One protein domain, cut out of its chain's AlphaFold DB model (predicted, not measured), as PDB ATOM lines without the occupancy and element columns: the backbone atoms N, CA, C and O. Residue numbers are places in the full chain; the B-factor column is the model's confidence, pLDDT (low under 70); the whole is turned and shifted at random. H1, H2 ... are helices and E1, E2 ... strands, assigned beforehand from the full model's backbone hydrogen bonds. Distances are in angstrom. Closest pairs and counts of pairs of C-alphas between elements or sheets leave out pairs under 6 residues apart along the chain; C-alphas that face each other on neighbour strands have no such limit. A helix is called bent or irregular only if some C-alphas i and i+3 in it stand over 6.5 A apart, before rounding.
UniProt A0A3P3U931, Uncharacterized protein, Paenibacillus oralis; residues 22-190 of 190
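AT A GLANCE: This is residues 22 to 190 of the 190 residues of an uncharacterized protein of Paenibacillus oralis (UniProt A0A3P3U931). A twisted four-stranded sheet with H3 packed over one face makes a body at one end, and the long helix H5 starts beside edge strand E4 and runs out as an arm, with H2 packing on its residues 176 to 184. The 169 printed residues run E1 E2 E3 E4 H1 H2 H3 H4 H5; the sheet is E2 E1 E3 E4, all antiparallel, and the class is mixed. The whole is loose, with a radius of gyration of the C-alphas of 19.2 A, and spans 64 by 35 by 30 A.

IN THESE COORDINATES: Find C-alpha 22 at (31.457, -42.573, -41.681), where E1, residues 22 to 31, begins its 29.7 A. Next come E2, 36 to 39, E3, 57 to 68, 33.7 A, and E4, 71 to 84, 30.5 A, which bends by 102 degrees at residue 74. Then find H1, 95 to 109, irregular with C-alphas 101 and 104 7.7 A apart, H2, 113 to 118, H3, 134 to 147, 20.1 A, and H4, 149 to 152. H5, 155 to 188, runs 49.3 A to C-alpha 188 at (3.251, -72.940, -6.099).

HOW THE PARTS SIT: Look for N 37 and O 29, 2.8 A, in hairpin E1 and E2, N 26 and O 63, 2.8 A, between E1 and E3, and N 60 and O 81, 2.7 A, in hairpin E3 and E4, each within hydrogen-bond range. H3 is on the sheet at a height of 9.9 A, over E2 and E1; its C-alpha 143 is 6.7 A from C-alpha 36, their closest. H5 stands at the sheet's level; C-alphas 78 and 159, the closest of E4 and H5, are 6.3 A apart. H4 is on the sheet, over none of its strands, and touches H3, closest at C-alphas 144 and 152, 5.0 A. H2 touches H5 at a steep tilt of 38 degrees, closest at C-alphas 113 and 180, 4.4 A; H1 only just touches H5, with 3 pairs of C-alphas within 8 A, the closest 108 and 173 at 6.2 A. Every O i to N i+4 pair is within hydrogen-bond range in H2, H3 and H5; H1 has 9 of 11, and H4 is too short for such a pair.

THE WHOLE: The C-alphas of Ser 69 and Ser 190 are farthest apart, 66.2 A. The printed part has no cut; its long links are E2 to E3 and H2 to H3, and residues 22 and 190 are under 70 in pLDDT.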
ATOM      1  N   LEU A  22      32.010 -42.984 -42.973       68.88
ATOM      2  CA  LEU A  22      31.457 -42.573 -41.681       68.88
ATOM      3  C   LEU A  22      30.016 -43.075 -41.576       68.88
ATOM      4  O   LEU A  22      29.322 -43.178 -42.585       68.88
ATOM      5  N   GLY A  23      29.542 -43.355 -40.363       83.88
ATOM      6  CA  GLY A  23      28.138 -43.684 -40.117       83.88
ATOM      7  C   GLY A  23      27.236 -42.445 -40.136       83.88
ATOM      8  O   GLY A  23      27.611 -41.375 -39.656       83.88
ATOM      9  N   GLY A  24      26.027 -42.590 -40.668       92.12
ATOM     10  CA  GLY A  24      24.969 -41.588 -40.673       92.12
ATOM     11  C   GLY A  24      23.641 -42.170 -40.195       92.12
ATOM     12  O   GLY A  24      23.431 -43.384 -40.182       92.12
ATOM     13  N   THR A  25      22.723 -41.288 -39.799       94.38
ATOM     14  CA  THR A  25      21.360 -41.671 -39.417       94.38
ATOM     15  C   THR A  25      20.343 -40.789 -40.128       94.38
ATOM     16  O   THR A  25      20.497 -39.568 -40.178       94.38
ATOM     17  N   MET A  26      19.284 -41.396 -40.660       95.06
ATOM     18  CA  MET A  26      18.155 -40.715 -41.294       95.06
ATOM     19  C   MET A  26      16.864 -41.100 -40.592       95.06
ATOM     20  O   MET A  26      16.671 -42.244 -40.197       95.06
ATOM     21  N   TRP A  27      16.032 -40.094 -40.367       95.88
ATOM     22  CA  TRP A  27      14.820 -40.200 -39.582       95.88
ATOM     23  C   TRP A  27      13.687 -39.749 -40.492       95.88
ATOM     24  O   TRP A  27      13.762 -38.662 -41.075       95.88
ATOM     25  N   LEU A  28      12.675 -40.589 -40.649       97.12
ATOM     26  CA  LEU A  28      11.519 -40.326 -41.496       97.12
ATOM     27  C   LEU A  28      10.245 -40.557 -40.686       97.12
ATOM     28  O   LEU A  28      10.212 -41.439 -39.831       97.12
ATOM     29  N   PHE A  29       9.201 -39.800 -40.996       97.62
ATOM     30  CA  PHE A  29       7.825 -40.143 -40.659       97.62
ATOM     31  C   PHE A  29       7.081 -40.561 -41.921       97.62
ATOM     32  O   PHE A  29       7.237 -39.923 -42.961       97.62
ATOM     33  N   ILE A  30       6.275 -41.610 -41.810       98.25
ATOM     34  CA  ILE A  30       5.271 -42.001 -42.797       98.25
ATOM     35  C   ILE A  30       3.916 -41.788 -42.137       98.25
ATOM     36  O   ILE A  30       3.614 -42.414 -41.120       98.25
ATOM     37  N   SER A  31       3.140 -40.851 -42.664       97.19
ATOM     38  CA  SER A  31       1.803 -40.535 -42.165       97.19
ATOM     39  C   SER A  31       0.742 -41.480 -42.717       97.19
ATOM     40  O   SER A  31       1.005 -42.298 -43.601       97.19
ATOM     41  N   LYS A  32      -0.484 -41.371 -42.193       94.62
ATOM     42  CA  LYS A  32      -1.618 -42.228 -42.574       94.62
ATOM     43  C   LYS A  32      -1.998 -42.119 -44.057       94.62
ATOM     44  O   LYS A  32      -2.467 -43.091 -44.643       94.62
ATOM     45  N   ASP A  33      -1.773 -40.958 -44.666       95.88
ATOM     46  CA  ASP A  33      -1.915 -40.702 -46.108       95.88
ATOM     47  C   ASP A  33      -0.693 -41.161 -46.930       95.88
ATOM     48  O   ASP A  33      -0.594 -40.861 -48.117       95.88
ATOM     49  N   LEU A  34       0.232 -41.904 -46.309       97.50
ATOM     50  CA  LEU A  34       1.446 -42.471 -46.903       97.50
ATOM     51  C   LEU A  34       2.481 -41.432 -47.354       97.50
ATOM     52  O   LEU A  34       3.414 -41.751 -48.097       97.50
ATOM     53  N   ARG A  35       2.379 -40.188 -46.879       96.88
ATOM     54  CA  ARG A  35       3.394 -39.171 -47.147       96.88
ATOM     55  C   ARG A  35       4.645 -39.421 -46.302       96.88
ATOM     56  O   ARG A  35       4.605 -39.428 -45.074       96.88
ATOM     57  N   VAL A  36       5.792 -39.546 -46.970       97.88
ATOM     58  CA  VAL A  36       7.096 -39.694 -46.307       97.88
ATOM     59  C   VAL A  36       7.745 -38.328 -46.095       97.88
ATOM     60  O   VAL A  36       8.042 -37.602 -47.047       97.88
ATOM     61  N   THR A  37       8.002 -37.982 -44.837       96.56
ATOM     62  CA  THR A  37       8.615 -36.713 -44.432       96.56
ATOM     63  C   THR A  37       9.920 -36.974 -43.695       96.56
ATOM     64  O   THR A  37       9.940 -37.643 -42.666       96.56
ATOM     65  N   LYS A  38      11.030 -36.421 -44.196       95.94
ATOM     66  CA  LYS A  38      12.307 -36.456 -43.477       95.94
ATOM     67  C   LYS A  38      12.266 -35.501 -42.293       95.94
ATOM     68  O   LYS A  38      11.939 -34.329 -42.463       95.94
ATOM     69  N   ILE A  39      12.664 -35.994 -41.128       94.50
ATOM     70  CA  ILE A  39      12.677 -35.229 -39.884       94.50
ATOM     71  C   ILE A  39      14.101 -35.047 -39.371       94.50
ATOM     72  O   ILE A  39      15.022 -35.801 -39.703       94.50
ATOM     73  N   THR A  40      14.296 -34.011 -38.565       89.81
ATOM     74  CA  THR A  40      15.558 -33.783 -37.864       89.81
ATOM     75  C   THR A  40      15.619 -34.626 -36.598       89.81
ATOM     76  O   THR A  40      14.591 -34.946 -35.999       89.81
ATOM     77  N   LYS A  41      16.839 -34.939 -36.153       87.19
ATOM     78  CA  LYS A  41      17.061 -35.496 -34.817       87.19
ATOM     79  C   LYS A  41      16.429 -34.556 -33.766       87.19
ATOM     80  O   LYS A  41      16.596 -33.341 -33.895       87.19
ATOM     81  N   PRO A  42      15.720 -35.082 -32.754       86.88
ATOM     82  CA  PRO A  42      15.146 -34.297 -31.682       86.88
ATOM     83  C   PRO A  42      16.256 -33.662 -30.851       86.88
ATOM     84  O   PRO A  42      17.323 -34.251 -30.643       86.88
ATOM     85  N   ILE A  43      15.975 -32.464 -30.355       87.75
ATOM     86  CA  ILE A  43      16.833 -31.731 -29.425       87.75
ATOM     87  C   ILE A  43      16.174 -31.856 -28.059       87.75
ATOM     88  O   ILE A  43      14.981 -31.598 -27.936       87.75
ATOM     89  N   ASN A  44      16.925 -32.304 -27.050       88.12
ATOM     90  CA  ASN A  44      16.396 -32.545 -25.703       88.12
ATOM     91  C   ASN A  44      15.104 -33.380 -25.709       88.12
ATOM     92  O   ASN A  44      14.165 -33.081 -24.986       88.12
ATOM     93  N   GLN A  45      15.064 -34.424 -26.549       85.56
ATOM     94  CA  GLN A  45      13.926 -35.348 -26.686       85.56
ATOM     95  C   GLN A  45      12.652 -34.748 -27.312       85.56
ATOM     96  O   GLN A  45      11.639 -35.438 -27.409       85.56
ATOM     97  N   VAL A  46      12.722 -33.512 -27.811       88.25
ATOM     98  CA  VAL A  46      11.621 -32.821 -28.488       88.25
ATOM     99  C   VAL A  46      11.851 -32.820 -29.996       88.25
ATOM    100  O   VAL A  46      12.909 -32.404 -30.487       88.25
ATOM    101  N   TYR A  47      10.861 -33.292 -30.747       89.38
ATOM    102  CA  TYR A  47      10.856 -33.224 -32.204       89.38
ATOM    103  C   TYR A  47      10.360 -31.862 -32.672       89.38
ATOM    104  O   TYR A  47       9.429 -31.292 -32.109       89.38
ATOM    105  N   LYS A  48      10.969 -31.355 -33.750       91.56
ATOM    106  CA  LYS A  48      10.493 -30.137 -34.400       91.56
ATOM    107  C   LYS A  48       9.062 -30.370 -34.922       91.56
ATOM    108  O   LYS A  48       8.882 -31.341 -35.657       91.56
ATOM    109  N   PRO A  49       8.095 -29.491 -34.607       93.56
ATOM    110  CA  PRO A  49       6.722 -29.644 -35.074       93.56
ATOM    111  C   PRO A  49       6.602 -29.648 -36.601       93.56
ATOM    112  O   PRO A  49       7.286 -28.887 -37.296       93.56
ATOM    113  N   ILE A  50       5.715 -30.501 -37.113       94.69
ATOM    114  CA  ILE A  50       5.347 -30.598 -38.528       94.69
ATOM    115  C   ILE A  50       3.826 -30.413 -38.614       94.69
ATOM    116  O   ILE A  50       3.098 -31.403 -38.579       94.69
ATOM    117  N   PRO A  51       3.326 -29.169 -38.745       94.75
ATOM    118  CA  PRO A  51       1.898 -28.867 -38.599       94.75
ATOM    119  C   PRO A  51       0.974 -29.676 -39.515       94.75
ATOM    120  O   PRO A  51      -0.128 -30.039 -39.122       94.75
ATOM    121  N   SER A  52       1.435 -30.037 -40.717       94.56
ATOM    122  CA  SER A  52       0.661 -30.872 -41.646       94.56
ATOM    123  C   SER A  52       0.394 -32.295 -41.141       94.56
ATOM    124  O   SER A  52      -0.399 -33.005 -41.750       94.56
ATOM    125  N   LEU A  53       1.078 -32.729 -40.079       95.44
ATOM    126  CA  LEU A  53       0.937 -34.041 -39.450       95.44
ATOM    127  C   LEU A  53       0.313 -33.955 -38.043       95.44
ATOM    128  O   LEU A  53       0.325 -34.939 -37.309       95.44
ATOM    129  N   ALA A  54      -0.219 -32.793 -37.651       95.00
ATOM    130  CA  ALA A  54      -0.835 -32.592 -36.342       95.00
ATOM    131  C   ALA A  54      -1.910 -33.643 -36.028       95.00
ATOM    132  O   ALA A  54      -2.757 -33.946 -36.873       95.00
ATOM    133  N   ARG A  55      -1.882 -34.171 -34.795       94.62
ATOM    134  CA  ARG A  55      -2.819 -35.187 -34.273       94.62
ATOM    135  C   ARG A  55      -2.865 -36.494 -35.071       94.62
ATOM    136  O   ARG A  55      -3.813 -37.265 -34.927       94.62
ATOM    137  N   GLN A  56      -1.874 -36.754 -35.922       95.44
ATOM    138  CA  GLN A  56      -1.799 -37.998 -36.679       95.44
ATOM    139  C   GLN A  56      -0.914 -39.014 -35.969       95.44
ATOM    140  O   GLN A  56       0.136 -38.679 -35.421       95.44
ATOM    141  N   GLU A  57      -1.320 -40.279 -36.048       95.62
ATOM    142  CA  GLU A  57      -0.383 -41.373 -35.857       95.62
ATOM    143  C   GLU A  57       0.548 -41.460 -37.074       95.62
ATOM    144  O   GLU A  57       0.099 -41.425 -38.224       95.62
ATOM    145  N   VAL A  58       1.845 -41.581 -36.816       96.94
ATOM    146  CA  VAL A  58       2.883 -41.740 -37.832       96.94
ATOM    147  C   VAL A  58       3.752 -42.951 -37.518       96.94
ATOM    148  O   VAL A  58       4.063 -43.241 -36.358       96.94
ATOM    149  N   LEU A  59       4.207 -43.631 -38.568       97.88
ATOM    150  CA  LEU A  59       5.308 -44.579 -38.471       97.88
ATOM    151  C   LEU A  59       6.626 -43.809 -38.546       97.88
ATOM    152  O   LEU A  59       6.946 -43.201 -39.571       97.88
ATOM    153  N   LYS A  60       7.433 -43.870 -37.492       96.31
ATOM    154  CA  LYS A  60       8.827 -43.444 -37.545       96.31
ATOM    155  C   LYS A  60       9.691 -44.548 -38.116       96.31
ATOM    156  O   LYS A  60       9.697 -45.670 -37.621       96.31
ATOM    157  N   VAL A  61      10.503 -44.176 -39.094       97.75
ATOM    158  CA  VAL A  61      11.556 -45.014 -39.654       97.75
ATOM    159  C   VAL A  61      12.900 -44.393 -39.294       97.75
ATOM    160  O   VAL A  61      13.170 -43.235 -39.622       97.75
ATOM    161  N   THR A  62      13.749 -45.154 -38.608       96.50
ATOM    162  CA  THR A  62      15.132 -44.761 -38.301       96.50
ATOM    163  C   THR A  62      16.076 -45.638 -39.103       96.50
ATOM    164  O   THR A  62      16.070 -46.850 -38.942       96.50
ATOM    165  N   MET A  63      16.886 -45.035 -39.963       97.19
ATOM    166  CA  MET A  63      17.813 -45.729 -40.855       97.19
ATOM    167  C   MET A  63      19.248 -45.393 -40.470       97.19
ATOM    168  O   MET A  63      19.598 -44.213 -40.407       97.19
ATOM    169  N   TYR A  64      20.079 -46.410 -40.271       96.38
ATOM    170  CA  TYR A  64      21.518 -46.276 -40.044       96.38
ATOM    171  C   TYR A  64      22.264 -46.729 -41.287       96.38
ATOM    172  O   TYR A  64      21.983 -47.804 -41.819       96.38
ATOM    173  N   TYR A  65      23.196 -45.916 -41.764       95.62
ATOM    174  CA  TYR A  65      23.892 -46.169 -43.020       95.62
ATOM    175  C   TYR A  65      25.349 -45.726 -42.959       95.62
ATOM    176  O   TYR A  65      25.699 -44.822 -42.208       95.62
ATOM    177  N   GLU A  66      26.193 -46.317 -43.791       95.56
ATOM    178  CA  GLU A  66      27.518 -45.785 -44.094       95.56
ATOM    179  C   GLU A  66      27.394 -44.690 -45.157       95.56
ATOM    180  O   GLU A  66      26.552 -44.755 -46.064       95.56
ATOM    181  N   THR A  67      28.236 -43.671 -45.051       93.56
ATOM    182  CA  THR A  67      28.341 -42.598 -46.032       93.56
ATOM    183  C   THR A  67      29.562 -42.790 -46.901       93.56
ATOM    184  O   THR A  67      30.621 -43.093 -46.370       93.56
ATOM    185  N   LYS A  68      29.439 -42.484 -48.190       92.06
ATOM    186  CA  LYS A  68      30.566 -42.322 -49.109       92.06
ATOM    187  C   LYS A  68      30.498 -40.922 -49.699       92.06
ATOM    188  O   LYS A  68      29.438 -40.494 -50.163       92.06
ATOM    189  N   SER A  69      31.588 -40.162 -49.602       88.62
ATOM    190  CA  SER A  69      31.624 -38.749 -50.024       88.62
ATOM    191  C   SER A  69      30.468 -37.918 -49.428       88.62
ATOM    192  O   SER A  69      29.833 -37.117 -50.117       88.62
ATOM    193  N   ARG A  70      30.178 -38.131 -48.132       85.38
ATOM    194  CA  ARG A  70      29.096 -37.485 -47.352       85.38
ATOM    195  C   ARG A  70      27.661 -37.792 -47.809       85.38
ATOM    196  O   ARG A  70      26.727 -37.141 -47.341       85.38
ATOM    197  N   LYS A  71      27.458 -38.770 -48.694       90.06
ATOM    198  CA  LYS A  71      26.128 -39.228 -49.128       90.06
ATOM    199  C   LYS A  71      25.844 -40.629 -48.585       90.06
ATOM    200  O   LYS A  71      26.789 -41.407 -48.477       90.06
ATOM    201  N   PRO A  72      24.584 -40.972 -48.254       93.56
ATOM    202  CA  PRO A  72      24.224 -42.341 -47.893       93.56
ATOM    203  C   PRO A  72      24.641 -43.322 -48.992       93.56
ATOM    204  O   PRO A  72      24.354 -43.076 -50.163       93.56
ATOM    205  N   PHE A  73      25.323 -44.399 -48.610       93.88
ATOM    206  CA  PHE A  73      25.896 -45.366 -49.546       93.88
ATOM    207  C   PHE A  73      25.495 -46.807 -49.228       93.88
ATOM    208  O   PHE A  73      25.081 -47.535 -50.126       93.88
ATOM    209  N   LYS A  74      25.550 -47.213 -47.958       95.50
ATOM    210  CA  LYS A  74      25.210 -48.584 -47.561       95.50
ATOM    211  C   LYS A  74      24.282 -48.582 -46.364       95.50
ATOM    212  O   LYS A  74      24.661 -48.102 -45.299       95.50
ATOM    213  N   LEU A  75      23.064 -49.078 -46.544       96.50
ATOM    214  CA  LEU A  75      22.102 -49.199 -45.457       96.50
ATOM    215  C   LEU A  75      22.506 -50.387 -44.574       96.50
ATOM    216  O   LEU A  75      22.865 -51.440 -45.082       96.50
ATOM    217  N   GLN A  76      22.486 -50.198 -43.257       95.31
ATOM    218  CA  GLN A  76      22.890 -51.222 -42.286       95.31
ATOM    219  C   GLN A  76      21.678 -51.761 -41.540       95.31
ATOM    220  O   GLN A  76      21.442 -52.961 -41.492       95.31
ATOM    221  N   ILE A  77      20.912 -50.847 -40.941       95.12
ATOM    222  CA  ILE A  77      19.812 -51.168 -40.035       95.12
ATOM    223  C   ILE A  77      18.665 -50.208 -40.318       95.12
ATOM    224  O   ILE A  77      18.881 -49.012 -40.556       95.12
ATOM    225  N   VAL A  78      17.446 -50.727 -40.241       97.44
ATOM    226  CA  VAL A  78      16.228 -49.929 -40.149       97.44
ATOM    227  C   VAL A  78      15.510 -50.284 -38.852       97.44
ATOM    228  O   VAL A  78      15.499 -51.443 -38.471       97.44
ATOM    229  N   ASN A  79      14.923 -49.302 -38.178       95.81
ATOM    230  CA  ASN A  79      14.084 -49.503 -37.000       95.81
ATOM    231  C   ASN A  79      12.761 -48.767 -37.180       95.81
ATOM    232  O   ASN A  79      12.719 -47.696 -37.797       95.81
ATOM    233  N   PHE A  80      11.707 -49.323 -36.591       96.25
ATOM    234  CA  PHE A  80      10.342 -48.833 -36.705       96.25
ATOM    235  C   PHE A  80       9.769 -48.495 -35.335       96.25
ATOM    236  O   PHE A  80       9.999 -49.220 -34.372       96.25
ATOM    237  N   ASP A  81       9.022 -47.399 -35.265       93.94
ATOM    238  CA  ASP A  81       8.308 -46.982 -34.060       93.94
ATOM    239  C   ASP A  81       7.024 -46.228 -34.437       93.94
ATOM    240  O   ASP A  81       6.901 -45.753 -35.569       93.94
ATOM    241  N   ARG A  82       6.057 -46.120 -33.526       93.88
ATOM    242  CA  ARG A  82       4.756 -45.470 -33.771       93.88
ATOM    243  C   ARG A  82       4.535 -44.347 -32.776       93.88
ATOM    244  O   ARG A  82       4.581 -44.578 -31.572       93.88
ATOM    245  N   PHE A  83       4.218 -43.163 -33.291       91.62
ATOM    246  CA  PHE A  83       3.935 -41.984 -32.474       91.62
ATOM    247  C   PHE A  83       2.622 -41.349 -32.876       91.62
ATOM    248  O   PHE A  83       2.333 -41.242 -34.064       91.62
ATOM    249  N   ILE A  84       1.882 -40.854 -31.890       93.44
ATOM    250  CA  ILE A  84       0.790 -39.909 -32.109       93.44
ATOM    251  C   ILE A  84       1.373 -38.518 -31.890       93.44
ATOM    252  O   ILE A  84       1.852 -38.208 -30.798       93.44
ATOM    253  N   LEU A  85       1.392 -37.703 -32.943       94.19
ATOM    254  CA  LEU A  85       1.903 -36.339 -32.863       94.19
ATOM    255  C   LEU A  85       0.902 -35.430 -32.139       94.19
ATOM    256  O   LEU A  85      -0.309 -35.644 -32.203       94.19
ATOM    257  N   ASP A  86       1.411 -34.401 -31.467       93.81
ATOM    258  CA  ASP A  86       0.589 -33.420 -30.763       93.81
ATOM    259  C   ASP A  86      -0.208 -32.522 -31.734       93.81
ATOM    260  O   ASP A  86      -0.164 -32.660 -32.961       93.81
ATOM    261  N   GLU A  87      -0.968 -31.579 -31.183       95.69
ATOM    262  CA  GLU A  87      -1.789 -30.650 -31.965       95.69
ATOM    263  C   GLU A  87      -1.014 -29.697 -32.880       95.69
ATOM    264  O   GLU A  87      -1.598 -29.134 -33.801       95.69
ATOM    265  N   ASN A  88       0.294 -29.563 -32.677       95.31
ATOM    266  CA  ASN A  88       1.189 -28.786 -33.524       95.31
ATOM    267  C   ASN A  88       1.996 -29.683 -34.484       95.31
ATOM    268  O   ASN A  88       2.798 -29.187 -35.279       95.31
ATOM    269  N   GLY A  89       1.804 -31.005 -34.425       92.25
ATOM    270  CA  GLY A  89       2.603 -31.986 -35.160       92.25
ATOM    271  C   GLY A  89       3.997 -32.193 -34.566       92.25
ATOM    272  O   GLY A  89       4.909 -32.632 -35.271       92.25
ATOM    273  N   GLY A  90       4.193 -31.804 -33.307       92.12
ATOM    274  CA  GLY A  90       5.367 -32.110 -32.501       92.12
ATOM    275  C   GLY A  90       5.241 -33.461 -31.803       92.12
ATOM    276  O   GLY A  90       4.220 -34.144 -31.870       92.12
ATOM    277  N   PHE A  91       6.323 -33.868 -31.150       90.44
ATOM    278  CA  PHE A  91       6.329 -35.030 -30.271       90.44
ATOM    279  C   PHE A  91       7.411 -34.862 -29.210       90.44
ATOM    280  O   PHE A  91       8.513 -34.388 -29.506       90.44
ATOM    281  N   VAL A  92       7.114 -35.286 -27.986       89.56
ATOM    282  CA  VAL A  92       8.069 -35.335 -26.879       89.56
ATOM    283  C   VAL A  92       8.206 -36.785 -26.457       89.56
ATOM    284  O   VAL A  92       7.213 -37.435 -26.140       89.56
ATOM    285  N   ILE A  93       9.437 -37.301 -26.443       85.62
ATOM    286  CA  ILE A  93       9.682 -38.647 -25.920       85.62
ATOM    287  C   ILE A  93       9.490 -38.587 -24.406       85.62
ATOM    288  O   ILE A  93      10.322 -38.034 -23.690       85.62
ATOM    289  N   THR A  94       8.383 -39.142 -23.927       87.50
ATOM    290  CA  THR A  94       8.097 -39.240 -22.496       87.50
ATOM    291  C   THR A  94       8.809 -40.446 -21.884       87.50
ATOM    292  O   THR A  94       9.269 -41.354 -22.585       87.50
ATOM    293  N   ASP A  95       8.878 -40.499 -20.553       86.75
ATOM    294  CA  ASP A  95       9.395 -41.684 -19.863       86.75
ATOM    295  C   ASP A  95       8.525 -42.925 -20.109       86.75
ATOM    296  O   ASP A  95       9.058 -44.032 -20.158       86.75
ATOM    297  N   PHE A  96       7.216 -42.753 -20.317       87.25
ATOM    298  CA  PHE A  96       6.323 -43.844 -20.715       87.25
ATOM    299  C   PHE A  96       6.763 -44.460 -22.047       87.25
ATOM    300  O   PHE A  96       6.958 -45.670 -22.131       87.25
ATOM    301  N   GLU A  97       7.018 -43.629 -23.058       85.50
ATOM    302  CA  GLU A  97       7.469 -44.086 -24.378       85.50
ATOM    303  C   GLU A  97       8.849 -44.745 -24.308       85.50
ATOM    304  O   GLU A  97       9.083 -45.792 -24.913       85.50
ATOM    305  N   ARG A  98       9.757 -44.197 -23.488       86.19
ATOM    306  CA  ARG A  98      11.073 -44.807 -23.258       86.19
ATOM    307  C   ARG A  98      10.957 -46.181 -22.597       86.19
ATOM    308  O   ARG A  98      11.640 -47.114 -23.016       86.19
ATOM    309  N   ARG A  99      10.103 -46.316 -21.579       88.62
ATOM    310  CA  ARG A  99       9.854 -47.597 -20.901       88.62
ATOM    311  C   ARG A  99       9.218 -48.601 -21.848       88.62
ATOM    312  O   ARG A  99       9.694 -49.726 -21.916       88.62
ATOM    313  N   ARG A 100       8.219 -48.189 -22.632       87.75
ATOM    314  CA  ARG A 100       7.585 -49.033 -23.650       87.75
ATOM    315  C   ARG A 100       8.607 -49.566 -24.657       87.75
ATOM    316  O   ARG A 100       8.610 -50.761 -24.933       87.75
ATOM    317  N   ALA A 101       9.502 -48.709 -25.153       85.69
ATOM    318  CA  ALA A 101      10.544 -49.099 -26.105       85.69
ATOM    319  C   ALA A 101      11.559 -50.105 -25.529       85.69
ATOM    320  O   ALA A 101      12.124 -50.904 -26.272       85.69
ATOM    321  N   LEU A 102      11.786 -50.080 -24.212       90.44
ATOM    322  CA  LEU A 102      12.737 -50.959 -23.525       90.44
ATOM    323  C   LEU A 102      12.073 -52.127 -22.780       90.44
ATOM    324  O   LEU A 102      12.783 -52.979 -22.253       90.44
ATOM    325  N   HIS A 103      10.740 -52.196 -22.763       93.44
ATOM    326  CA  HIS A 103       9.954 -53.164 -21.989       93.44
ATOM    327  C   HIS A 103      10.429 -54.595 -22.210       93.44
ATOM    328  O   HIS A 103      10.878 -55.255 -21.283       93.44
ATOM    329  N   ASN A 104      10.423 -55.052 -23.464       93.12
ATOM    330  CA  ASN A 104      10.814 -56.423 -23.778       93.12
ATOM    331  C   ASN A 104      12.279 -56.719 -23.421       93.12
ATOM    332  O   ASN A 104      12.600 -57.838 -23.035       93.12
ATOM    333  N   PHE A 105      13.169 -55.732 -23.556       92.12
ATOM    334  CA  PHE A 105      14.576 -55.908 -23.213       92.12
ATOM    335  C   PHE A 105      14.756 -56.108 -21.704       92.12
ATOM    336  O   PHE A 105      15.463 -57.025 -21.296       92.12
ATOM    337  N   PHE A 106      14.079 -55.302 -20.881       91.56
ATOM    338  CA  PHE A 106      14.150 -55.439 -19.427       91.56
ATOM    339  C   PHE A 106      13.423 -56.681 -18.907       91.56
ATOM    340  O   PHE A 106      13.929 -57.332 -18.000       91.56
ATOM    341  N   GLU A 107      12.276 -57.038 -19.487       92.62
ATOM    342  CA  GLU A 107      11.483 -58.177 -19.012       92.62
ATOM    343  C   GLU A 107      12.039 -59.540 -19.446       92.62
ATOM    344  O   GLU A 107      11.856 -60.519 -18.725       92.62
ATOM    345  N   PHE A 108      12.702 -59.620 -20.607       93.88
ATOM    346  CA  PHE A 108      13.073 -60.907 -21.220       93.88
ATOM    347  C   PHE A 108      14.515 -60.983 -21.735       93.88
ATOM    348  O   PHE A 108      14.994 -62.072 -22.037       93.88
ATOM    349  N   GLY A 109      15.208 -59.851 -21.889       89.88
ATOM    350  CA  GLY A 109      16.546 -59.809 -22.489       89.88
ATOM    351  C   GLY A 109      17.694 -60.019 -21.501       89.88
ATOM    352  O   GLY A 109      18.795 -60.357 -21.924       89.88
ATOM    353  N   MET A 110      17.441 -59.812 -20.207       89.75
ATOM    354  CA  MET A 110      18.471 -59.745 -19.157       89.75
ATOM    355  C   MET A 110      18.244 -60.747 -18.017       89.75
ATOM    356  O   MET A 110      18.806 -60.587 -16.938       89.75
ATOM    357  N   THR A 111      17.397 -61.749 -18.232       92.88
ATOM    358  CA  THR A 111      17.026 -62.751 -17.227       92.88
ATOM    359  C   THR A 111      16.720 -64.088 -17.902       92.88
ATOM    360  O   THR A 111      16.607 -64.160 -19.130       92.88
ATOM    361  N   THR A 112      16.600 -65.151 -17.115       94.81
ATOM    362  CA  THR A 112      16.168 -66.483 -17.546       94.81
ATOM    363  C   THR A 112      14.717 -66.771 -17.137       94.81
ATOM    364  O   THR A 112      14.197 -66.167 -16.197       94.81
ATOM    365  N   PRO A 113      14.018 -67.702 -17.819       95.69
ATOM    366  CA  PRO A 113      12.666 -68.097 -17.424       95.69
ATOM    367  C   PRO A 113      12.573 -68.623 -15.988       95.69
ATOM    368  O   PRO A 113      11.532 -68.472 -15.358       95.69
ATOM    369  N   GLU A 114      13.634 -69.267 -15.506       95.62
ATOM    370  CA  GLU A 114      13.774 -69.799 -14.153       95.62
ATOM    371  C   GLU A 114      13.828 -68.671 -13.115       95.62
ATOM    372  O   GLU A 114      12.946 -68.609 -12.263       95.62
ATOM    373  N   GLU A 115      14.765 -67.727 -13.254       94.38
ATOM    374  CA  GLU A 115      14.860 -66.543 -12.380       94.38
ATOM    375  C   GLU A 115      13.541 -65.762 -12.368       94.38
ATOM    376  O   GLU A 115      13.004 -65.422 -11.317       94.38
ATOM    377  N   LYS A 116      12.944 -65.552 -13.548       94.19
ATOM    378  CA  LYS A 116      11.673 -64.834 -13.658       94.19
ATOM    379  C   LYS A 116      10.512 -65.574 -12.992       94.19
ATOM    380  O   LYS A 116       9.533 -64.947 -12.590       94.19
ATOM    381  N   ALA A 117      10.558 -66.902 -12.912       94.19
ATOM    382  CA  ALA A 117       9.506 -67.684 -12.272       94.19
ATOM    383  C   ALA A 117       9.517 -67.536 -10.745       94.19
ATOM    384  O   ALA A 117       8.440 -67.621 -10.152       94.19
ATOM    385  N   GLU A 118      10.688 -67.296 -10.158       93.50
ATOM    386  CA  GLU A 118      10.895 -67.097  -8.718       93.50
ATOM    387  C   GLU A 118      10.512 -65.686  -8.250       93.50
ATOM    388  O   GLU A 118      10.174 -65.509  -7.085       93.50
ATOM    389  N   ASP A 119      10.492 -64.696  -9.151       90.12
ATOM    390  CA  ASP A 119      10.014 -63.347  -8.832       90.12
ATOM    391  C   ASP A 119       8.546 -63.348  -8.358       90.12
ATOM    392  O   ASP A 119       7.653 -63.863  -9.038       90.12
ATOM    393  N   ASP A 120       8.255 -62.626  -7.274       84.75
ATOM    394  CA  ASP A 120       6.881 -62.429  -6.776       84.75
ATOM    395  C   ASP A 120       6.003 -61.589  -7.725       84.75
ATOM    396  O   ASP A 120       4.774 -61.561  -7.619       84.75
ATOM    397  N   GLN A 121       6.618 -60.884  -8.677       89.69
ATOM    398  CA  GLN A 121       5.900 -60.051  -9.637       89.69
ATOM    399  C   GLN A 121       5.218 -60.896 -10.723       89.69
ATOM    400  O   GLN A 121       5.759 -61.923 -11.151       89.69
ATOM    401  N   PRO A 122       4.047 -60.474 -11.241       91.12
ATOM    402  CA  PRO A 122       3.422 -61.122 -12.389       91.12
ATOM    403  C   PRO A 122       4.377 -61.210 -13.585       91.12
ATOM    404  O   PRO A 122       5.087 -60.255 -13.899       91.12
ATOM    405  N   ILE A 123       4.369 -62.346 -14.288       93.12
ATOM    406  CA  ILE A 123       5.164 -62.504 -15.512       93.12
ATOM    407  C   ILE A 123       4.575 -61.588 -16.582       93.12
ATOM    408  O   ILE A 123       3.434 -61.772 -17.014       93.12
ATOM    409  N   ALA A 124       5.364 -60.600 -16.998       93.69
ATOM    410  CA  ALA A 124       4.956 -59.620 -17.986       93.69
ATOM    411  C   ALA A 124       4.616 -60.276 -19.332       93.69
ATOM    412  O   ALA A 124       5.210 -61.276 -19.744       93.69
ATOM    413  N   LEU A 125       3.677 -59.666 -20.054       94.88
ATOM    414  CA  LEU A 125       3.381 -60.048 -21.427       94.88
ATOM    415  C   LEU A 125       4.355 -59.348 -22.387       94.88
ATOM    416  O   LEU A 125       4.579 -58.139 -22.256       94.88
ATOM    417  N   PRO A 126       4.921 -60.073 -23.369       95.50
ATOM    418  CA  PRO A 126       5.708 -59.458 -24.425       95.50
ATOM    419  C   PRO A 126       4.874 -58.492 -25.262       95.50
ATOM    420  O   PRO A 126       3.783 -58.829 -25.719       95.50
ATOM    421  N   ILE A 127       5.424 -57.311 -25.526       94.69
ATOM    422  CA  ILE A 127       4.809 -56.329 -26.421       94.69
ATOM    423  C   ILE A 127       5.170 -56.700 -27.870       94.69
ATOM    424  O   ILE A 127       6.345 -56.982 -28.142       94.69
ATOM    425  N   PRO A 128       4.205 -56.726 -28.808       94.38
ATOM    426  CA  PRO A 128       4.487 -57.008 -30.211       94.38
ATOM    427  C   PRO A 128       5.370 -55.916 -30.831       94.38
ATOM    428  O   PRO A 128       5.257 -54.742 -30.463       94.38
ATOM    429  N   PRO A 129       6.252 -56.274 -31.779       94.56
ATOM    430  CA  PRO A 129       7.101 -55.303 -32.444       94.56
ATOM    431  C   PRO A 129       6.267 -54.383 -33.337       94.56
ATOM    432  O   PRO A 129       5.265 -54.788 -33.928       94.56
ATOM    433  N   VAL A 130       6.723 -53.142 -33.492       95.25
ATOM    434  CA  VAL A 130       6.178 -52.240 -34.505       95.25
ATOM    435  C   VAL A 130       6.719 -52.664 -35.867       95.25
ATOM    436  O   VAL A 130       7.925 -52.625 -36.101       95.25
ATOM    437  N   ILE A 131       5.823 -53.037 -36.777       96.38
ATOM    438  CA  ILE A 131       6.162 -53.387 -38.159       96.38
ATOM    439  C   ILE A 131       5.403 -52.484 -39.142       96.38
ATOM    440  O   ILE A 131       4.255 -52.109 -38.877       96.38
ATOM    441  N   PRO A 132       6.023 -52.093 -40.268       97.75
ATOM    442  CA  PRO A 132       5.338 -51.340 -41.307       97.75
ATOM    443  C   PRO A 132       4.306 -52.215 -42.023       97.75
ATOM    444  O   PRO A 132       4.528 -53.401 -42.282       97.75
ATOM    445  N   THR A 133       3.196 -51.606 -42.419       98.12
ATOM    446  CA  THR A 133       2.248 -52.198 -43.368       98.12
ATOM    447  C   THR A 133       2.857 -52.269 -44.771       98.12
ATOM    448  O   THR A 133       3.837 -51.590 -45.083       98.12
ATOM    449  N   ILE A 134       2.246 -53.058 -45.662       98.25
ATOM    450  CA  ILE A 134       2.676 -53.163 -47.069       98.25
ATOM    451  C   ILE A 134       2.723 -51.779 -47.735       98.25
ATOM    452  O   ILE A 134       3.746 -51.412 -48.307       98.25
ATOM    453  N   LYS A 135       1.668 -50.975 -47.570       98.50
ATOM    454  CA  LYS A 135       1.575 -49.631 -48.160       98.50
ATOM    455  C   LYS A 135       2.644 -48.673 -47.628       98.50
ATOM    456  O   LYS A 135       3.179 -47.859 -48.374       98.50
ATOM    457  N   GLU A 136       2.989 -48.770 -46.345       98.62
ATOM    458  CA  GLU A 136       4.062 -47.954 -45.761       98.62
ATOM    459  C   GLU A 136       5.443 -48.374 -46.272       98.62
ATOM    460  O   GLU A 136       6.280 -47.506 -46.526       98.62
ATOM    461  N   LYS A 137       5.676 -49.679 -46.485       98.56
ATOM    462  CA  LYS A 137       6.899 -50.167 -47.145       98.56
ATOM    463  C   LYS A 137       7.008 -49.616 -48.565       98.56
ATOM    464  O   LYS A 137       8.042 -49.063 -48.927       98.56
ATOM    465  N   GLU A 138       5.933 -49.692 -49.345       98.50
ATOM    466  CA  GLU A 138       5.887 -49.151 -50.710       98.50
ATOM    467  C   GLU A 138       6.152 -47.639 -50.746       98.50
ATOM    468  O   GLU A 138       6.944 -47.164 -51.568       98.50
ATOM    469  N   ALA A 139       5.547 -46.884 -49.824       98.62
ATOM    470  CA  ALA A 139       5.774 -45.448 -49.686       98.62
ATOM    471  C   ALA A 139       7.239 -45.131 -49.345       98.62
ATOM    472  O   ALA A 139       7.852 -44.260 -49.974       98.62
ATOM    473  N   LEU A 140       7.830 -45.878 -48.405       98.50
ATOM    474  CA  LEU A 140       9.244 -45.766 -48.050       98.50
ATOM    475  C   LEU A 140      10.147 -46.041 -49.257       98.50
ATOM    476  O   LEU A 140      11.022 -45.231 -49.564       98.50
ATOM    477  N   TYR A 141       9.931 -47.150 -49.963       98.31
ATOM    478  CA  TYR A 141      10.764 -47.543 -51.104       98.31
ATOM    479  C   TYR A 141      10.663 -46.533 -52.243       98.31
ATOM    480  O   TYR A 141      11.682 -46.142 -52.815       98.31
ATOM    481  N   SER A 142       9.457 -46.037 -52.516       98.06
ATOM    482  CA  SER A 142       9.223 -44.991 -53.513       98.06
ATOM    483  C   SER A 142       9.968 -43.703 -53.159       98.06
ATOM    484  O   SER A 142      10.662 -43.129 -54.002       98.06
ATOM    485  N   TYR A 143       9.898 -43.278 -51.895       98.25
ATOM    486  CA  TYR A 143      10.629 -42.112 -51.404       98.25
ATOM    487  C   TYR A 143      12.151 -42.283 -51.526       98.25
ATOM    488  O   TYR A 143      12.844 -41.389 -52.023       98.25
ATOM    489  N   LEU A 144      12.680 -43.437 -51.108       97.69
ATOM    490  CA  LEU A 144      14.111 -43.731 -51.185       97.69
ATOM    491  C   LEU A 144      14.592 -43.782 -52.633       97.69
ATOM    492  O   LEU A 144      15.622 -43.189 -52.937       97.69
ATOM    493  N   LYS A 145      13.831 -44.385 -53.550       97.38
ATOM    494  CA  LYS A 145      14.179 -44.419 -54.976       97.38
ATOM    495  C   LYS A 145      14.305 -43.013 -55.569       97.38
ATOM    496  O   LYS A 145      15.220 -42.754 -56.344       97.38
ATOM    497  N   GLN A 146      13.430 -42.093 -55.159       96.75
ATOM    498  CA  GLN A 146      13.442 -40.706 -55.634       96.75
ATOM    499  C   GLN A 146      14.552 -39.847 -55.011       96.75
ATOM    500  O   GLN A 146      15.099 -38.973 -55.682       96.75
ATOM    501  N   LYS A 147      14.854 -40.025 -53.718       95.81
ATOM    502  CA  LYS A 147      15.750 -39.121 -52.968       95.81
ATOM    503  C   LYS A 147      17.138 -39.697 -52.689       95.81
ATOM    504  O   LYS A 147      18.081 -38.930 -52.498       95.81
ATOM    505  N   TYR A 148      17.259 -41.018 -52.642       94.94
ATOM    506  CA  TYR A 148      18.415 -41.760 -52.137       94.94
ATOM    507  C   TYR A 148      18.616 -43.082 -52.899       94.94
ATOM    508  O   TYR A 148      18.723 -44.144 -52.288       94.94
ATOM    509  N   SER A 149      18.675 -43.015 -54.234       91.88
ATOM    510  CA  SER A 149      18.698 -44.188 -55.124       91.88
ATOM    511  C   SER A 149      19.703 -45.274 -54.720       91.88
ATOM    512  O   SER A 149      19.353 -46.443 -54.707       91.88
ATOM    513  N   VAL A 150      20.909 -44.895 -54.285       92.62
ATOM    514  CA  VAL A 150      21.980 -45.836 -53.896       92.62
ATOM    515  C   VAL A 150      21.575 -46.792 -52.764       92.62
ATOM    516  O   VAL A 150      21.937 -47.966 -52.783       92.62
ATOM    517  N   ILE A 151      20.829 -46.306 -51.767       94.75
ATOM    518  CA  ILE A 151      20.357 -47.144 -50.650       94.75
ATOM    519  C   ILE A 151      18.953 -47.707 -50.897       94.75
ATOM    520  O   ILE A 151      18.508 -48.571 -50.146       94.75
ATOM    521  N   ALA A 152      18.253 -47.229 -51.930       95.75
ATOM    522  CA  ALA A 152      16.909 -47.688 -52.266       95.75
ATOM    523  C   ALA A 152      16.904 -49.165 -52.672       95.75
ATOM    524  O   ALA A 152      16.015 -49.898 -52.251       95.75
ATOM    525  N   ASP A 153      17.930 -49.613 -53.397       94.75
ATOM    526  CA  ASP A 153      18.042 -51.005 -53.851       94.75
ATOM    527  C   ASP A 153      18.306 -51.984 -52.692       94.75
ATOM    528  O   ASP A 153      17.945 -53.156 -52.756       94.75
ATOM    529  N   GLN A 154      18.896 -51.497 -51.597       96.56
ATOM    530  CA  GLN A 154      19.210 -52.289 -50.402       96.56
ATOM    531  C   GLN A 154      18.034 -52.341 -49.414       96.56
ATOM    532  O   GLN A 154      17.917 -53.278 -48.621       96.56
ATOM    533  N   ALA A 155      17.166 -51.323 -49.441       96.75
ATOM    534  CA  ALA A 155      16.101 -51.139 -48.463       96.75
ATOM    535  C   ALA A 155      15.134 -52.327 -48.347       96.75
ATOM    536  O   ALA A 155      14.896 -52.725 -47.207       96.75
ATOM    537  N   PRO A 156      14.615 -52.933 -49.436       97.75
ATOM    538  CA  PRO A 156      13.678 -54.048 -49.323       97.75
ATOM    539  C   PRO A 156      14.225 -55.217 -48.503       97.75
ATOM    540  O   PRO A 156      13.592 -55.641 -47.542       97.75
ATOM    541  N   ILE A 157      15.437 -55.682 -48.819       97.69
ATOM    542  CA  ILE A 157      16.056 -56.821 -48.126       97.69
ATOM    543  C   ILE A 157      16.286 -56.489 -46.647       97.69
ATOM    544  O   ILE A 157      15.972 -57.293 -45.773       97.69
ATOM    545  N   ILE A 158      16.794 -55.293 -46.346       97.75
ATOM    546  CA  ILE A 158      17.095 -54.887 -44.964       97.75
ATOM    547  C   ILE A 158      15.817 -54.726 -44.135       97.75
ATOM    548  O   ILE A 158      15.792 -55.105 -42.964       97.75
ATOM    549  N   VAL A 159      14.750 -54.196 -44.732       98.38
ATOM    550  CA  VAL A 159      13.450 -54.042 -44.072       98.38
ATOM    551  C   VAL A 159      12.823 -55.398 -43.772       98.38
ATOM    552  O   VAL A 159      12.420 -55.620 -42.632       98.38
ATOM    553  N   GLU A 160      12.789 -56.323 -44.736       98.25
ATOM    554  CA  GLU A 160      12.244 -57.666 -44.491       98.25
ATOM    555  C   GLU A 160      13.081 -58.444 -43.467       98.25
ATOM    556  O   GLU A 160      12.519 -59.088 -42.580       98.25
ATOM    557  N   ASN A 161      14.412 -58.327 -43.514       98.00
ATOM    558  CA  ASN A 161      15.289 -58.934 -42.510       98.00
ATOM    559  C   ASN A 161      14.993 -58.399 -41.105       98.00
ATOM    560  O   ASN A 161      14.909 -59.184 -40.161       98.00
ATOM    561  N   MET A 162      14.783 -57.086 -40.958       97.50
ATOM    562  CA  MET A 162      14.431 -56.500 -39.665       97.50
ATOM    563  C   MET A 162      13.054 -56.961 -39.173       97.50
ATOM    564  O   MET A 162      12.893 -57.255 -37.988       97.50
ATOM    565  N   ILE A 163      12.057 -57.040 -40.062       98.06
ATOM    566  CA  ILE A 163      10.715 -57.536 -39.720       98.06
ATOM    567  C   ILE A 163      10.797 -58.992 -39.255       98.06
ATOM    568  O   ILE A 163      10.271 -59.329 -38.194       98.06
ATOM    569  N   SER A 164      11.504 -59.834 -40.011       98.06
ATOM    570  CA  SER A 164      11.728 -61.240 -39.673       98.06
ATOM    571  C   SER A 164      12.417 -61.387 -38.313       98.06
ATOM    572  O   SER A 164      11.902 -62.068 -37.425       98.06
ATOM    573  N   PHE A 165      13.516 -60.655 -38.097       96.69
ATOM    574  CA  PHE A 165      14.233 -60.627 -36.822       96.69
ATOM    575  C   PHE A 165      13.336 -60.192 -35.653       96.69
ATOM    576  O   PHE A 165      13.358 -60.809 -34.585       96.69
ATOM    577  N   SER A 166      12.521 -59.153 -35.853       95.81
ATOM    578  CA  SER A 166      11.622 -58.623 -34.821       95.81
ATOM    579  C   SER A 166      10.526 -59.622 -34.450       95.81
ATOM    580  O   SER A 166      10.255 -59.829 -33.266       95.81
ATOM    581  N   ASN A 167       9.927 -60.279 -35.447       97.25
ATOM    582  CA  ASN A 167       8.903 -61.304 -35.238       97.25
ATOM    583  C   ASN A 167       9.470 -62.533 -34.521       97.25
ATOM    584  O   ASN A 167       8.868 -63.025 -33.567       97.25
ATOM    585  N   GLU A 168      10.649 -62.995 -34.934       97.75
ATOM    586  CA  GLU A 168      11.315 -64.136 -34.306       97.75
ATOM    587  C   GLU A 168      11.711 -63.829 -32.855       97.75
ATOM    588  O   GLU A 168      11.503 -64.644 -31.957       97.75
ATOM    589  N   THR A 169      12.215 -62.621 -32.596       96.06
ATOM    590  CA  THR A 169      12.524 -62.160 -31.235       96.06
ATOM    591  C   THR A 169      11.267 -62.121 -30.364       96.06
ATOM    592  O   THR A 169      11.272 -62.615 -29.237       96.06
ATOM    593  N   HIS A 170      10.156 -61.603 -30.891       96.81
ATOM    594  CA  HIS A 170       8.885 -61.583 -30.169       96.81
ATOM    595  C   HIS A 170       8.362 -62.994 -29.863       96.81
ATOM    596  O   HIS A 170       7.931 -63.253 -28.738       96.81
ATOM    597  N   ARG A 171       8.472 -63.933 -30.814       97.75
ATOM    598  CA  ARG A 171       8.128 -65.347 -30.594       97.75
ATOM    599  C   ARG A 171       8.941 -65.951 -29.447       97.75
ATOM    600  O   ARG A 171       8.357 -66.579 -28.565       97.75
ATOM    601  N   LYS A 172      10.251 -65.698 -29.408       97.25
ATOM    602  CA  LYS A 172      11.126 -66.149 -28.313       97.25
ATOM    603  C   LYS A 172      10.713 -65.566 -26.962       97.25
ATOM    604  O   LYS A 172      10.691 -66.296 -25.978       97.25
ATOM    605  N   HIS A 173      10.318 -64.293 -26.903       97.56
ATOM    606  CA  HIS A 173       9.797 -63.701 -25.664       97.56
ATOM    607  C   HIS A 173       8.459 -64.327 -25.227       97.56
ATOM    608  O   HIS A 173       8.230 -64.523 -24.035       97.56
ATOM    609  N   ILE A 174       7.578 -64.698 -26.163       97.75
ATOM    610  CA  ILE A 174       6.345 -65.438 -25.835       97.75
ATOM    611  C   ILE A 174       6.683 -66.816 -25.253       97.75
ATOM    612  O   ILE A 174       6.092 -67.228 -24.254       97.75
ATOM    613  N   GLU A 175       7.618 -67.537 -25.871       97.56
ATOM    614  CA  GLU A 175       8.077 -68.843 -25.386       97.56
ATOM    615  C   GLU A 175       8.720 -68.733 -23.998       97.56
ATOM    616  O   GLU A 175       8.409 -69.539 -23.118       97.56
ATOM    617  N   PHE A 176       9.525 -67.690 -23.774       97.44
ATOM    618  CA  PHE A 176      10.081 -67.337 -22.470       97.44
ATOM    619  C   PHE A 176       8.976 -67.187 -21.419       97.44
ATOM    620  O   PHE A 176       8.989 -67.893 -20.409       97.44
ATOM    621  N   ALA A 177       7.989 -66.317 -21.670       96.94
ATOM    622  CA  ALA A 177       6.924 -66.029 -20.709       96.94
ATOM    623  C   ALA A 177       6.105 -67.288 -20.375       96.94
ATOM    624  O   ALA A 177       5.845 -67.577 -19.207       96.94
ATOM    625  N   LYS A 178       5.773 -68.100 -21.390       97.19
ATOM    626  CA  LYS A 178       5.086 -69.390 -21.203       97.19
ATOM    627  C   LYS A 178       5.900 -70.360 -20.348       97.19
ATOM    628  O   LYS A 178       5.335 -71.043 -19.491       97.19
ATOM    629  N   LYS A 179       7.215 -70.444 -20.580       97.12
ATOM    630  CA  LYS A 179       8.103 -71.322 -19.812       97.12
ATOM    631  C   LYS A 179       8.182 -70.874 -18.350       97.12
ATOM    632  O   LYS A 179       7.977 -71.714 -17.476       97.12
ATOM    633  N   ALA A 180       8.380 -69.581 -18.098       96.69
ATOM    634  CA  ALA A 180       8.406 -69.017 -16.747       96.69
ATOM    635  C   ALA A 180       7.092 -69.294 -15.987       96.69
ATOM    636  O   ALA A 180       7.117 -69.787 -14.860       96.69
ATOM    637  N   MET A 181       5.931 -69.104 -16.633       95.81
ATOM    638  CA  MET A 181       4.621 -69.379 -16.015       95.81
ATOM    639  C   MET A 181       4.469 -70.852 -15.628       95.81
ATOM    640  O   MET A 181       3.996 -71.177 -14.540       95.81
ATOM    641  N   LYS A 182       4.908 -71.763 -16.505       96.00
ATOM    642  CA  LYS A 182       4.865 -73.204 -16.233       96.00
ATOM    643  C   LYS A 182       5.741 -73.590 -15.039       96.00
ATOM    644  O   LYS A 182       5.352 -74.481 -14.289       96.00
ATOM    645  N   ILE A 183       6.908 -72.964 -14.882       96.38
ATOM    646  CA  ILE A 183       7.806 -73.205 -13.743       96.38
ATOM    647  C   ILE A 183       7.142 -72.714 -12.454       96.38
ATOM    648  O   ILE A 183       6.992 -73.497 -11.518       96.38
ATOM    649  N   ARG A 184       6.637 -71.476 -12.437       95.00
ATOM    650  CA  ARG A 184       5.990 -70.887 -11.255       95.00
ATOM    651  C   ARG A 184       4.785 -71.690 -10.766       95.00
ATOM    652  O   ARG A 184       4.639 -71.926  -9.569       95.00
ATOM    653  N   ASN A 185       3.946 -72.170 -11.682       93.12
ATOM    654  CA  ASN A 185       2.791 -72.997 -11.319       93.12
ATOM    655  C   ASN A 185       3.202 -74.310 -10.634       93.12
ATOM    656  O   ASN A 185       2.484 -74.796  -9.768       93.12
ATOM    657  N   LYS A 186       4.358 -74.886 -10.989       93.19
ATOM    658  CA  LYS A 186       4.884 -76.076 -10.303       93.19
ATOM    659  C   LYS A 186       5.400 -75.746  -8.905       93.19
ATOM    660  O   LYS A 186       5.117 -76.504  -7.985       93.19
ATOM    661  N   LEU A 187       6.115 -74.628  -8.760       89.50
ATOM    662  CA  LEU A 187       6.641 -74.164  -7.471       89.50
ATOM    663  C   LEU A 187       5.524 -73.857  -6.468       89.50
ATOM    664  O   LEU A 187       5.661 -74.154  -5.295       89.50
ATOM    665  N   THR A 188       4.408 -73.300  -6.940       84.75
ATOM    666  CA  THR A 188       3.251 -72.940  -6.099       84.75
ATOM    667  C   THR A 188       2.295 -74.102  -5.815       84.75
ATOM    668  O   THR A 188       1.454 -73.988  -4.930       84.75
ATOM    669  N   SER A 189       2.404 -75.209  -6.559       77.50
ATOM    670  CA  SER A 189       1.609 -76.431  -6.345       77.50
ATOM    671  C   SER A 189       2.345 -77.501  -5.524       77.50
ATOM    672  O   SER A 189       1.799 -78.591  -5.349       77.50
ATOM    673  N   SER A 190       3.582 -77.225  -5.098       56.66
ATOM    674  CA  SER A 190       4.424 -78.107  -4.271       56.66
ATOM    675  C   SER A 190       4.460 -77.599  -2.836       56.66
ATOM    676  O   SER A 190       4.531 -78.454  -1.929       56.66
TER     677      SER A 190